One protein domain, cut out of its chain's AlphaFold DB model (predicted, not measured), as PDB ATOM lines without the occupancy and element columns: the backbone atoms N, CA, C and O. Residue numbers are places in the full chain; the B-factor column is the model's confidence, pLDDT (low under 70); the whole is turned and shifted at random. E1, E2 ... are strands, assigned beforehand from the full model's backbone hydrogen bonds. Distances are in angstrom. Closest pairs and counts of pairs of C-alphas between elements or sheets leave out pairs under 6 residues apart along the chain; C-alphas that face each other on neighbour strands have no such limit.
ATOM      1  N   GLY A  14       0.664 -60.652  44.929       90.06
ATOM      2  CA  GLY A  14       0.858 -59.340  45.520       90.06
ATOM      3  C   GLY A  14      -0.444 -58.637  45.888       90.06
ATOM      4  O   GLY A  14      -1.549 -59.086  45.569       90.06
ATOM      5  N   ALA A  15      -0.316 -57.514  46.596       88.00
ATOM      6  CA  ALA A  15      -1.472 -56.776  47.107       88.00
ATOM      7  C   ALA A  15      -2.319 -56.169  45.979       88.00
ATOM      8  O   ALA A  15      -3.546 -56.125  46.101       88.00
ATOM      9  N   SER A  16      -1.669 -55.760  44.885       85.88
ATOM     10  CA  SER A  16      -2.332 -55.189  43.709       85.88
ATOM     11  C   SER A  16      -3.252 -56.202  43.011       85.88
ATOM     12  O   SER A  16      -4.376 -55.854  42.661       85.88
ATOM     13  N   LEU A  17      -2.838 -57.472  42.900       86.12
ATOM     14  CA  LEU A  17      -3.645 -58.551  42.313       86.12
ATOM     15  C   LEU A  17      -4.757 -59.047  43.234       86.12
ATOM     16  O   LEU A  17      -5.844 -59.388  42.781       86.12
ATOM     17  N   LEU A  18      -4.507 -59.089  44.542       86.50
ATOM     18  CA  LEU A  18      -5.497 -59.572  45.505       86.50
ATOM     19  C   LEU A  18      -6.641 -58.575  45.749       86.50
ATOM     20  O   LEU A  18      -7.480 -58.828  46.613       86.50
ATOM     21  N   GLY A  19      -6.650 -57.423  45.066       73.06
ATOM     22  CA  GLY A  19      -7.646 -56.369  45.264       73.06
ATOM     23  C   GLY A  19      -7.654 -55.816  46.692       73.06
ATOM     24  O   GLY A  19      -8.576 -55.098  47.080       73.06
ATOM     25  N   LYS A  20      -6.622 -56.138  47.487       62.44
ATOM     26  CA  LYS A  20      -6.441 -55.668  48.856       62.44
ATOM     27  C   LYS A  20      -5.928 -54.240  48.779       62.44
ATOM     28  O   LYS A  20      -4.781 -53.958  49.109       62.44
ATOM     29  N   ARG A  21      -6.807 -53.336  48.339       56.97
ATOM     30  CA  ARG A  21      -6.692 -51.907  48.613       56.97
ATOM     31  C   ARG A  21      -6.512 -51.827  50.122       56.97
ATOM     32  O   ARG A  21      -7.404 -52.236  50.862       56.97
ATOM     33  N   THR A  22      -5.310 -51.477  50.560       55.84
ATOM     34  CA  THR A  22      -4.902 -51.504  51.963       55.84
ATOM     35  C   THR A  22      -6.008 -50.887  52.808       55.84
ATOM     36  O   THR A  22      -6.309 -49.706  52.655       55.84
ATOM     37  N   ALA A  23      -6.634 -51.695  53.670       50.03
ATOM     38  CA  ALA A  23      -7.834 -51.373  54.449       50.03
ATOM     39  C   ALA A  23      -7.622 -50.262  55.508       50.03
ATOM     40  O   ALA A  23      -8.374 -50.140  56.468       50.03
ATOM     41  N   GLN A  24      -6.578 -49.450  55.350       51.81
ATOM     42  CA  GLN A  24      -6.107 -48.429  56.279       51.81
ATOM     43  C   GLN A  24      -5.763 -47.105  55.572       51.81
ATOM     44  O   GLN A  24      -4.915 -46.359  56.052       51.81
ATOM     45  N   GLY A  25      -6.368 -46.802  54.416       51.84
ATOM     46  CA  GLY A  25      -6.151 -45.515  53.732       51.84
ATOM     47  C   GLY A  25      -4.700 -45.264  53.291       51.84
ATOM     48  O   GLY A  25      -4.344 -44.140  52.950       51.84
ATOM     49  N   ALA A  26      -3.855 -46.300  53.309       56.88
ATOM     50  CA  ALA A  26      -2.502 -46.240  52.783       56.88
ATOM     51  C   ALA A  26      -2.557 -46.235  51.250       56.88
ATOM     52  O   ALA A  26      -3.394 -46.919  50.655       56.88
ATOM     53  N   ALA A  27      -1.683 -45.436  50.632       58.88
ATOM     54  CA  ALA A  27      -1.578 -45.315  49.184       58.88
ATOM     55  C   ALA A  27      -1.362 -46.695  48.543       58.88
ATOM     56  O   ALA A  27      -0.538 -47.480  49.010       58.88
ATOM     57  N   VAL A  28      -2.118 -46.977  47.484       68.38
ATOM     58  CA  VAL A  28      -1.975 -48.206  46.701       68.38
ATOM     59  C   VAL A  28      -0.630 -48.148  45.982       68.38
ATOM     60  O   VAL A  28      -0.354 -47.184  45.271       68.38
ATOM     61  N   GLU A  29       0.215 -49.159  46.187       79.94
ATOM     62  CA  GLU A  29       1.437 -49.315  45.400       79.94
ATOM     63  C   GLU A  29       1.050 -49.673  43.964       79.94
ATOM     64  O   GLU A  29       0.564 -50.771  43.692       79.94
ATOM     65  N   GLU A  30       1.231 -48.723  43.051       85.38
ATOM     66  CA  GLU A  30       1.046 -48.933  41.621       85.38
ATOM     67  C   GLU A  30       2.390 -49.262  40.973       85.38
ATOM     68  O   GLU A  30       3.394 -48.568  41.169       85.38
ATOM     69  N   TYR A  31       2.408 -50.337  40.192       89.62
ATOM     70  CA  TYR A  31       3.596 -50.793  39.492       89.62
ATOM     71  C   TYR A  31       3.524 -50.368  38.027       89.62
ATOM     72  O   TYR A  31       2.496 -50.527  37.368       89.62
ATOM     73  N   CYS A  32       4.635 -49.853  37.503       89.06
ATOM     74  CA  CYS A  32       4.771 -49.517  36.091       89.06
ATOM     75  C   CYS A  32       6.081 -50.054  35.507       89.06
ATOM     76  O   CYS A  32       7.081 -50.214  36.212       89.06
ATOM     77  N   THR A  33       6.077 -50.340  34.205       90.12
ATOM     78  CA  THR A  33       7.273 -50.785  33.481       90.12
ATOM     79  C   THR A  33       7.873 -49.630  32.698       90.12
ATOM     80  O   THR A  33       7.174 -48.807  32.112       90.12
ATOM     81  N   LEU A  34       9.202 -49.566  32.687       87.88
ATOM     82  CA  LEU A  34       9.975 -48.548  31.982       87.88
ATOM     83  C   LEU A  34      10.818 -49.265  30.929       87.88
ATOM     84  O   LEU A  34      11.752 -49.990  31.282       87.88
ATOM     85  N   ARG A  35      10.496 -49.086  29.643       81.62
ATOM     86  CA  ARG A  35      11.293 -49.652  28.547       81.62
ATOM     87  C   ARG A  35      12.257 -48.591  28.023       81.62
ATOM     88  O   ARG A  35      11.833 -47.552  27.527       81.62
ATOM     89  N   TYR A  36      13.552 -48.857  28.170       78.75
ATOM     90  CA  TYR A  36      14.629 -47.983  27.706       78.75
ATOM     91  C   TYR A  36      15.187 -48.496  26.374       78.75
ATOM     92  O   TYR A  36      15.456 -49.690  26.252       78.75
ATOM     93  N   ASP A  37      15.448 -47.591  25.426       71.25
ATOM     94  CA  ASP A  37      16.076 -47.925  24.130       71.25
ATOM     95  C   ASP A  37      17.607 -47.767  24.136       71.25
ATOM     96  O   ASP A  37      18.290 -48.014  23.144       71.25
ATOM     97  N   PHE A  38      18.181 -47.349  25.262       69.69
ATOM     98  CA  PHE A  38      19.624 -47.217  25.447       69.69
ATOM     99  C   PHE A  38      20.064 -48.096  26.616       69.69
ATOM    100  O   PHE A  38      19.294 -48.338  27.539       69.69
ATOM    101  N   MET A  51       8.619 -39.516  39.475       91.75
ATOM    102  CA  MET A  51       7.885 -39.613  38.222       91.75
ATOM    103  C   MET A  51       6.722 -38.631  38.274       91.75
ATOM    104  O   MET A  51       5.947 -38.634  39.226       91.75
ATOM    105  N   GLU A  52       6.619 -37.790  37.256       93.38
ATOM    106  CA  GLU A  52       5.525 -36.845  37.076       93.38
ATOM    107  C   GLU A  52       4.792 -37.198  35.785       93.38
ATOM    108  O   GLU A  52       5.398 -37.208  34.709       93.38
ATOM    109  N   VAL A  53       3.500 -37.500  35.899       92.75
ATOM    110  CA  VAL A  53       2.612 -37.757  34.763       92.75
ATOM    111  C   VAL A  53       1.854 -36.469  34.453       92.75
ATOM    112  O   VAL A  53       1.174 -35.914  35.313       92.75
ATOM    113  N   GLN A  54       1.995 -35.972  33.230       92.38
ATOM    114  CA  GLN A  54       1.316 -34.776  32.741       92.38
ATOM    115  C   GLN A  54      -0.024 -35.141  32.094       92.38
ATOM    116  O   GLN A  54      -0.211 -36.256  31.609       92.38
ATOM    117  N   ALA A  55      -0.928 -34.163  31.987       89.88
ATOM    118  CA  ALA A  55      -2.256 -34.337  31.390       89.88
ATOM    119  C   ALA A  55      -2.235 -34.842  29.929       89.88
ATOM    120  O   ALA A  55      -3.205 -35.418  29.456       89.88
ATOM    121  N   SER A  56      -1.125 -34.657  29.209       90.00
ATOM    122  CA  SER A  56      -0.925 -35.116  27.827       90.00
ATOM    123  C   SER A  56      -0.408 -36.560  27.718       90.00
ATOM    124  O   SER A  56       0.139 -36.938  26.680       90.00
ATOM    125  N   ASN A  57      -0.511 -37.355  28.792       91.94
ATOM    126  CA  ASN A  57       0.150 -38.658  28.937       91.94
ATOM    127  C   ASN A  57       1.672 -38.581  28.735       91.94
ATOM    128  O   ASN A  57       2.318 -39.582  28.436       91.94
ATOM    129  N   GLN A  58       2.275 -37.399  28.864       93.06
ATOM    130  CA  GLN A  58       3.725 -37.266  28.888       93.06
ATOM    131  C   GLN A  58       4.227 -37.535  30.299       93.06
ATOM    132  O   GLN A  58       3.656 -37.049  31.271       93.06
ATOM    133  N   VAL A  59       5.315 -38.287  30.412       94.75
ATOM    134  CA  VAL A  59       5.945 -38.589  31.699       94.75
ATOM    135  C   VAL A  59       7.309 -37.941  31.746       94.75
ATOM    136  O   VAL A  59       8.087 -38.070  30.803       94.75
ATOM    137  N   SER A  60       7.615 -37.292  32.864       92.62
ATOM    138  CA  SER A  60       8.958 -36.842  33.214       92.62
ATOM    139  C   SER A  60       9.462 -37.668  34.394       92.62
ATOM    140  O   SER A  60       8.876 -37.621  35.473       92.62
ATOM    141  N   LEU A  61      10.571 -38.385  34.216       92.19
ATOM    142  CA  LEU A  61      11.262 -39.081  35.301       92.19
ATOM    143  C   LEU A  61      12.548 -38.348  35.673       92.19
ATOM    144  O   LEU A  61      13.301 -37.912  34.803       92.19
ATOM    145  N   ARG A  62      12.823 -38.231  36.971       90.44
ATOM    146  CA  ARG A  62      14.057 -37.644  37.505       90.44
ATOM    147  C   ARG A  62      14.670 -38.568  38.537       90.44
ATOM    148  O   ARG A  62      13.987 -39.019  39.450       90.44
ATOM    149  N   MET A  63      15.961 -38.825  38.404       86.25
ATOM    150  CA  MET A  63      16.701 -39.728  39.276       86.25
ATOM    151  C   MET A  63      18.125 -39.197  39.442       86.25
ATOM    152  O   MET A  63      18.967 -39.353  38.557       86.25
ATOM    153  N   GLY A  64      18.383 -38.523  40.565       84.69
ATOM    154  CA  GLY A  64      19.607 -37.736  40.740       84.69
ATOM    155  C   GLY A  64      19.732 -36.666  39.649       84.69
ATOM    156  O   GLY A  64      18.784 -35.921  39.406       84.69
ATOM    157  N   ASP A  65      20.874 -36.636  38.963       81.50
ATOM    158  CA  ASP A  65      21.143 -35.706  37.855       81.50
ATOM    159  C   ASP A  65      20.570 -36.172  36.504       81.50
ATOM    160  O   ASP A  65      20.591 -35.424  35.524       81.50
ATOM    161  N   ALA A  66      20.063 -37.408  36.424       84.81
ATOM    162  CA  ALA A  66      19.478 -37.947  35.204       84.81
ATOM    163  C   ALA A  66      18.000 -37.554  35.096       84.81
ATOM    164  O   ALA A  66      17.218 -37.720  36.038       84.81
ATOM    165  N   ALA A  67      17.606 -37.075  33.920       89.25
ATOM    166  CA  ALA A  67      16.222 -36.774  33.589       89.25
ATOM    167  C   ALA A  67      15.803 -37.567  32.353       89.25
ATOM    168  O   ALA A  67      16.588 -37.742  31.424       89.25
ATOM    169  N   PHE A  68      14.558 -38.026  32.319       90.94
ATOM    170  CA  PHE A  68      13.994 -38.764  31.198       90.94
ATOM    171  C   PHE A  68      12.606 -38.233  30.868       90.94
ATOM    172  O   PHE A  68      11.891 -37.760  31.751       90.94
ATOM    173  N   ALA A  69      12.225 -38.334  29.599       92.56
ATOM    174  CA  ALA A  69      10.856 -38.106  29.161       92.56
ATOM    175  C   ALA A  69      10.344 -39.297  28.363       92.56
ATOM    176  O   ALA A  69      11.089 -39.877  27.579       92.56
ATOM    177  N   GLY A  70       9.073 -39.630  28.547       93.06
ATOM    178  CA  GLY A  70       8.406 -40.723  27.850       93.06
ATOM    179  C   GLY A  70       6.908 -40.477  27.722       93.06
ATOM    180  O   GLY A  70       6.418 -39.377  27.994       93.06
ATOM    181  N   LYS A  71       6.186 -41.513  27.304       93.44
ATOM    182  CA  LYS A  71       4.727 -41.519  27.192       93.44
ATOM    183  C   LYS A  71       4.144 -42.551  28.153       93.44
ATOM    184  O   LYS A  71       4.556 -43.706  28.117       93.44
ATOM    185  N   TYR A  72       3.215 -42.117  28.993       94.12
ATOM    186  CA  TYR A  72       2.409 -42.955  29.867       94.12
ATOM    187  C   TYR A  72       1.384 -43.711  29.030       94.12
ATOM    188  O   TYR A  72       0.666 -43.108  28.228       94.12
ATOM    189  N   GLU A  73       1.301 -45.015  29.226       92.94
ATOM    190  CA  GLU A  73       0.285 -45.860  28.626       92.94
ATOM    191  C   GLU A  73      -0.329 -46.733  29.723       92.94
ATOM    192  O   GLU A  73       0.354 -47.623  30.232       92.94
ATOM    193  N   PRO A  74      -1.582 -46.475  30.131       91.12
ATOM    194  CA  PRO A  74      -2.254 -47.319  31.111       91.12
ATOM    195  C   PRO A  74      -2.460 -48.726  30.538       91.12
ATOM    196  O   PRO A  74      -2.748 -48.872  29.345       91.12
ATOM    197  N   SER A  75      -2.322 -49.753  31.381       88.44
ATOM    198  CA  SER A  75      -2.696 -51.117  30.994       88.44
ATOM    199  C   SER A  75      -4.204 -51.149  30.755       88.44
ATOM    200  O   SER A  75      -4.982 -50.685  31.591       88.44
ATOM    201  N   ARG A  76      -4.619 -51.622  29.577       81.62
ATOM    202  CA  ARG A  76      -6.030 -51.584  29.159       81.62
ATOM    203  C   ARG A  76      -6.851 -52.694  29.796       81.62
ATOM    204  O   ARG A  76      -7.985 -52.451  30.191       81.62
ATOM    205  N   ASP A  77      -6.254 -53.873  29.931       82.31
ATOM    206  CA  ASP A  77      -6.999 -55.090  30.249       82.31
ATOM    207  C   ASP A  77      -6.808 -55.534  31.703       82.31
ATOM    208  O   ASP A  77      -7.484 -56.447  32.167       82.31
ATOM    209  N   GLY A  78      -5.885 -54.904  32.444       81.50
ATOM    210  CA  GLY A  78      -5.572 -55.313  33.816       81.50
ATOM    211  C   GLY A  78      -5.096 -56.767  33.903       81.50
ATOM    212  O   GLY A  78      -5.259 -57.414  34.934       81.50
ATOM    213  N   LEU A  79      -4.540 -57.290  32.806       84.38
ATOM    214  CA  LEU A  79      -3.963 -58.633  32.719       84.38
ATOM    215  C   LEU A  79      -2.432 -58.596  32.784       84.38
ATOM    216  O   LEU A  79      -1.793 -59.608  33.077       84.38
ATOM    217  N   ASP A  80      -1.837 -57.426  32.549       90.19
ATOM    218  CA  ASP A  80      -0.394 -57.251  32.607       90.19
ATOM    219  C   ASP A  80       0.095 -57.370  34.050       90.19
ATOM    220  O   ASP A  80      -0.394 -56.689  34.950       90.19
ATOM    221  N   CYS A  81       1.099 -58.215  34.276       91.62
ATOM    222  CA  CYS A  81       1.680 -58.436  35.595       91.62
ATOM    223  C   CYS A  81       3.205 -58.331  35.552       91.62
ATOM    224  O   CYS A  81       3.847 -58.664  34.555       91.62
ATOM    225  N   VAL A  82       3.802 -57.925  36.671       93.12
ATOM    226  CA  VAL A  82       5.249 -57.956  36.892       93.12
ATOM    227  C   VAL A  82       5.591 -58.956  37.993       93.12
ATOM    228  O   VAL A  82       4.975 -58.972  39.057       93.12
ATOM    229  N   ALA A  83       6.595 -59.799  37.744       93.19
ATOM    230  CA  ALA A  83       7.148 -60.705  38.743       93.19
ATOM    231  C   ALA A  83       8.379 -60.070  39.404       93.19
ATOM    232  O   ALA A  83       9.392 -59.807  38.753       93.19
ATOM    233  N   LEU A  84       8.299 -59.840  40.711       92.94
ATOM    234  CA  LEU A  84       9.370 -59.274  41.523       92.94
ATOM    235  C   LEU A  84      10.073 -60.391  42.288       92.94
ATOM    236  O   LEU A  84       9.444 -61.102  43.071       92.94
ATOM    237  N   PHE A  85      11.380 -60.538  42.086       94.44
ATOM    238  CA  PHE A  85      12.186 -61.514  42.815       94.44
ATOM    239  C   PHE A  85      12.873 -60.863  44.016       94.44
ATOM    240  O   PHE A  85      13.695 -59.957  43.853       94.44
ATOM    241  N   ASP A  86      12.574 -61.341  45.223       92.19
ATOM    242  CA  ASP A  86      13.166 -60.829  46.470       92.19
ATOM    243  C   ASP A  86      14.454 -61.571  46.890       92.19
ATOM    244  O   ASP A  86      15.119 -61.185  47.854       92.19
ATOM    245  N   GLY A  87      14.841 -62.614  46.149       94.06
ATOM    246  CA  GLY A  87      15.966 -63.498  46.468       94.06
ATOM    247  C   GLY A  87      15.557 -64.878  46.988       94.06
ATOM    248  O   GLY A  87      16.384 -65.788  46.968       94.06
ATOM    249  N   ALA A  88      14.308 -65.051  47.425       94.75
ATOM    250  CA  ALA A  88      13.777 -66.300  47.970       94.75
ATOM    251  C   ALA A  88      12.440 -66.723  47.341       94.75
ATOM    252  O   ALA A  88      12.129 -67.911  47.315       94.75
ATOM    253  N   SER A  89      11.655 -65.777  46.834       95.56
ATOM    254  CA  SER A  89      10.336 -65.988  46.252       95.56
ATOM    255  C   SER A  89      10.068 -65.004  45.114       95.56
ATOM    256  O   SER A  89      10.742 -63.977  44.983       95.56
ATOM    257  N   PHE A  90       9.085 -65.330  44.276       96.50
ATOM    258  CA  PHE A  90       8.539 -64.395  43.299       96.50
ATOM    259  C   PHE A  90       7.225 -63.830  43.822       96.50
ATOM    260  O   PHE A  90       6.336 -64.584  44.217       96.50
ATOM    261  N   ARG A  91       7.085 -62.506  43.791       95.50
ATOM    262  CA  ARG A  91       5.825 -61.812  44.055       95.50
ATOM    263  C   ARG A  91       5.265 -61.270  42.749       95.50
ATOM    264  O   ARG A  91       5.944 -60.504  42.071       95.50
ATOM    265  N   LEU A  92       4.052 -61.678  42.401       94.12
ATOM    266  CA  LEU A  92       3.347 -61.212  41.215       94.12
ATOM    267  C   LEU A  92       2.524 -59.972  41.574       94.12
ATOM    268  O   LEU A  92       1.703 -60.036  42.484       94.12
ATOM    269  N   GLU A  93       2.737 -58.855  40.893       93.62
ATOM    270  CA  GLU A  93       1.963 -57.622  41.073       93.62
ATOM    271  C   GLU A  93       1.321 -57.224  39.741       93.62
ATOM    272  O   GLU A  93       1.901 -57.442  38.678       93.62
ATOM    273  N   LEU A  94       0.131 -56.637  39.802       92.06
ATOM    274  CA  LEU A  94      -0.570 -56.094  38.656       92.06
ATOM    275  C   LEU A  94       0.145 -54.839  38.159       92.06
ATOM    276  O   LEU A  94       0.523 -53.960  38.940       92.06
ATOM    277  N   LEU A  95       0.311 -54.752  36.847       92.75
ATOM    278  CA  LEU A  95       0.892 -53.602  36.191       92.75
ATOM    279  C   LEU A  95      -0.202 -52.573  35.881       92.75
ATOM    280  O   LEU A  95      -1.103 -52.838  35.092       92.75
ATOM    281  N   GLY A  96      -0.103 -51.382  36.471       89.75
ATOM    282  CA  GLY A  96      -1.042 -50.288  36.202       89.75
ATOM    283  C   GLY A  96      -0.769 -49.593  34.867       89.75
ATOM    284  O   GLY A  96      -1.692 -49.174  34.169       89.75
ATOM    285  N   ALA A  97       0.506 -49.507  34.472       92.44
ATOM    286  CA  ALA A  97       0.909 -48.819  33.251       92.44
ATOM    287  C   ALA A  97       2.289 -49.229  32.725       92.44
ATOM    288  O   ALA A  97       3.146 -49.762  33.434       92.44
ATOM    289  N   ALA A  98       2.538 -48.880  31.469       92.50
ATOM    290  CA  ALA A  98       3.846 -48.903  30.842       92.50
ATOM    291  C   ALA A  98       4.256 -47.489  30.413       92.50
ATOM    292  O   ALA A  98       3.446 -46.691  29.941       92.50
ATOM    293  N   VAL A  99       5.541 -47.175  30.539       92.81
ATOM    294  CA  VAL A  99       6.133 -45.955  29.993       92.81
ATOM    295  C   VAL A  99       6.916 -46.323  28.740       92.81
ATOM    296  O   VAL A  99       7.949 -46.997  28.807       92.81
ATOM    297  N   LYS A 100       6.420 -45.866  27.588       92.31
ATOM    298  CA  LYS A 100       7.039 -46.083  26.273       92.31
ATOM    299  C   LYS A 100       7.857 -44.871  25.830       92.31
ATOM    300  O   LYS A 100       7.673 -43.757  26.328       92.31
ATOM    301  N   ASN A 101       8.738 -45.087  24.850       90.38
ATOM    302  CA  ASN A 101       9.557 -44.051  24.207       90.38
ATOM    303  C   ASN A 101      10.388 -43.235  25.210       90.38
ATOM    304  O   ASN A 101      10.470 -42.004  25.117       90.38
ATOM    305  N   LEU A 102      10.949 -43.917  26.211       90.44
ATOM    306  CA  LEU A 102      11.650 -43.275  27.309       90.44
ATOM    307  C   LEU A 102      13.049 -42.827  26.866       90.44
ATOM    308  O   LEU A 102      13.972 -43.628  26.717       90.44
ATOM    309  N   ARG A 103      13.216 -41.515  26.691       90.31
ATOM    310  CA  ARG A 103      14.460 -40.879  26.239       90.31
ATOM    311  C   ARG A 103      15.137 -40.099  27.358       90.31
ATOM    312  O   ARG A 103      14.475 -39.421  28.141       90.31
ATOM    313  N   HIS A 104      16.467 -40.143  27.403       89.00
ATOM    314  CA  HIS A 104      17.260 -39.316  28.313       89.00
ATOM    315  C   HIS A 104      17.251 -37.845  27.873       89.00
ATOM    316  O   HIS A 104      17.502 -37.528  26.711       89.00
ATOM    317  N   ILE A 105      16.995 -36.941  28.816       88.12
ATOM    318  CA  ILE A 105      17.094 -35.495  28.642       88.12
ATOM    319  C   ILE A 105      18.414 -35.055  29.271       88.12
ATOM    320  O   ILE A 105      18.534 -34.957  30.491       88.12
ATOM    321  N   SER A 106      19.409 -34.755  28.437       78.81
ATOM    322  CA  SER A 106      20.643 -34.145  28.934       78.81
ATOM    323  C   SER A 106      20.347 -32.756  29.521       78.81
ATOM    324  O   SER A 106      19.677 -31.931  28.895       78.81
TER     325      SER A 106
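AT A GLANCE: This is residues 14 to 38 and 51 to 106 of the 321 residues of the protein "Expressed protein" of Chlorella variabilis (UniProt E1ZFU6). The domain is one strongly twisted sheet built along a long, bent strand, E6, with the hairpin partner E5 at the beginning of E6 and the meander E2, E3, E4 beside its later part. E1 runs along the other side of E6, and a long stretch without named elements, residues 14 to 30, precedes it, with residues 22 to 27 sticking out. The printed part has 81 residues, with no named helix and six named strands in the order E1 to E6, 45 residues in strands, and its class is all strand. The sheet is branched and mixed, with E1 and E6 parallel and the other neighbour pairs antiparallel. The whole is only just loose, close to compact, with a radius of gyration of the C-alphas of 14.4 A and spans of 40 by 32 by 25 A.

HOW THE PARTS SIT: E6, residues 90 to 105, has three neighbours and bends by 86 degrees at residue 94. E5, residues 81 to 85, is its antiparallel neighbour and forms a hairpin with it; N 82 and O 93 are 2.8 A apart, within hydrogen-bond range. E4, residues 66 to 74, lies on the same side of E6 as E5, but beside residues 97 to 105. E4 and E6 are antiparallel, with N 73 and O 98 at 2.8 A. On the other side of E6 is E1, residues 31 to 36, parallel to it at 40 degrees, with N 99 and O 33 at 2.8 A. E3, residues 58 to 63, forms a hairpin with E4, with N 61 and O 68 at 2.9 A. On the other side of E3 is E2, residues 51 to 53, with N 52 and O 60 at 2.9 A; E2 and E3 are also a hairpin. E2, E3 and E4 make a meander, each strand the antiparallel neighbour of the one before. E4 bends by 55 degrees at residue 71. Among the pairs that are apart are E1 and E3, and E2 and E6.

IN THESE COORDINATES: E6 is the longest strand, 33.5 A from C-alpha 90 at (8.539, -64.395, 43.299) to C-alpha 105 at (17.094, -35.495, 28.642). E4 is 24.0 A long, E3 16.8 A, E5 13.1 A and E2 6.6 A. E1 is 16.4 A long and begins at C-alpha 31 at (3.596, -50.793, 39.492).

THE WHOLE: The C-alphas of Ala 23 and Ser 106, the two farthest apart, are 41.9 A apart. Residues 39 to 50 are not printed, and C-alphas 38 and 51 are 18.9 A apart across this cut. Of the links that are printed whole, E4 to E5 is short and the others are tight. Mean pLDDT of the printed part is 85.5; residues 20 to 28 and residue 38 are under 70.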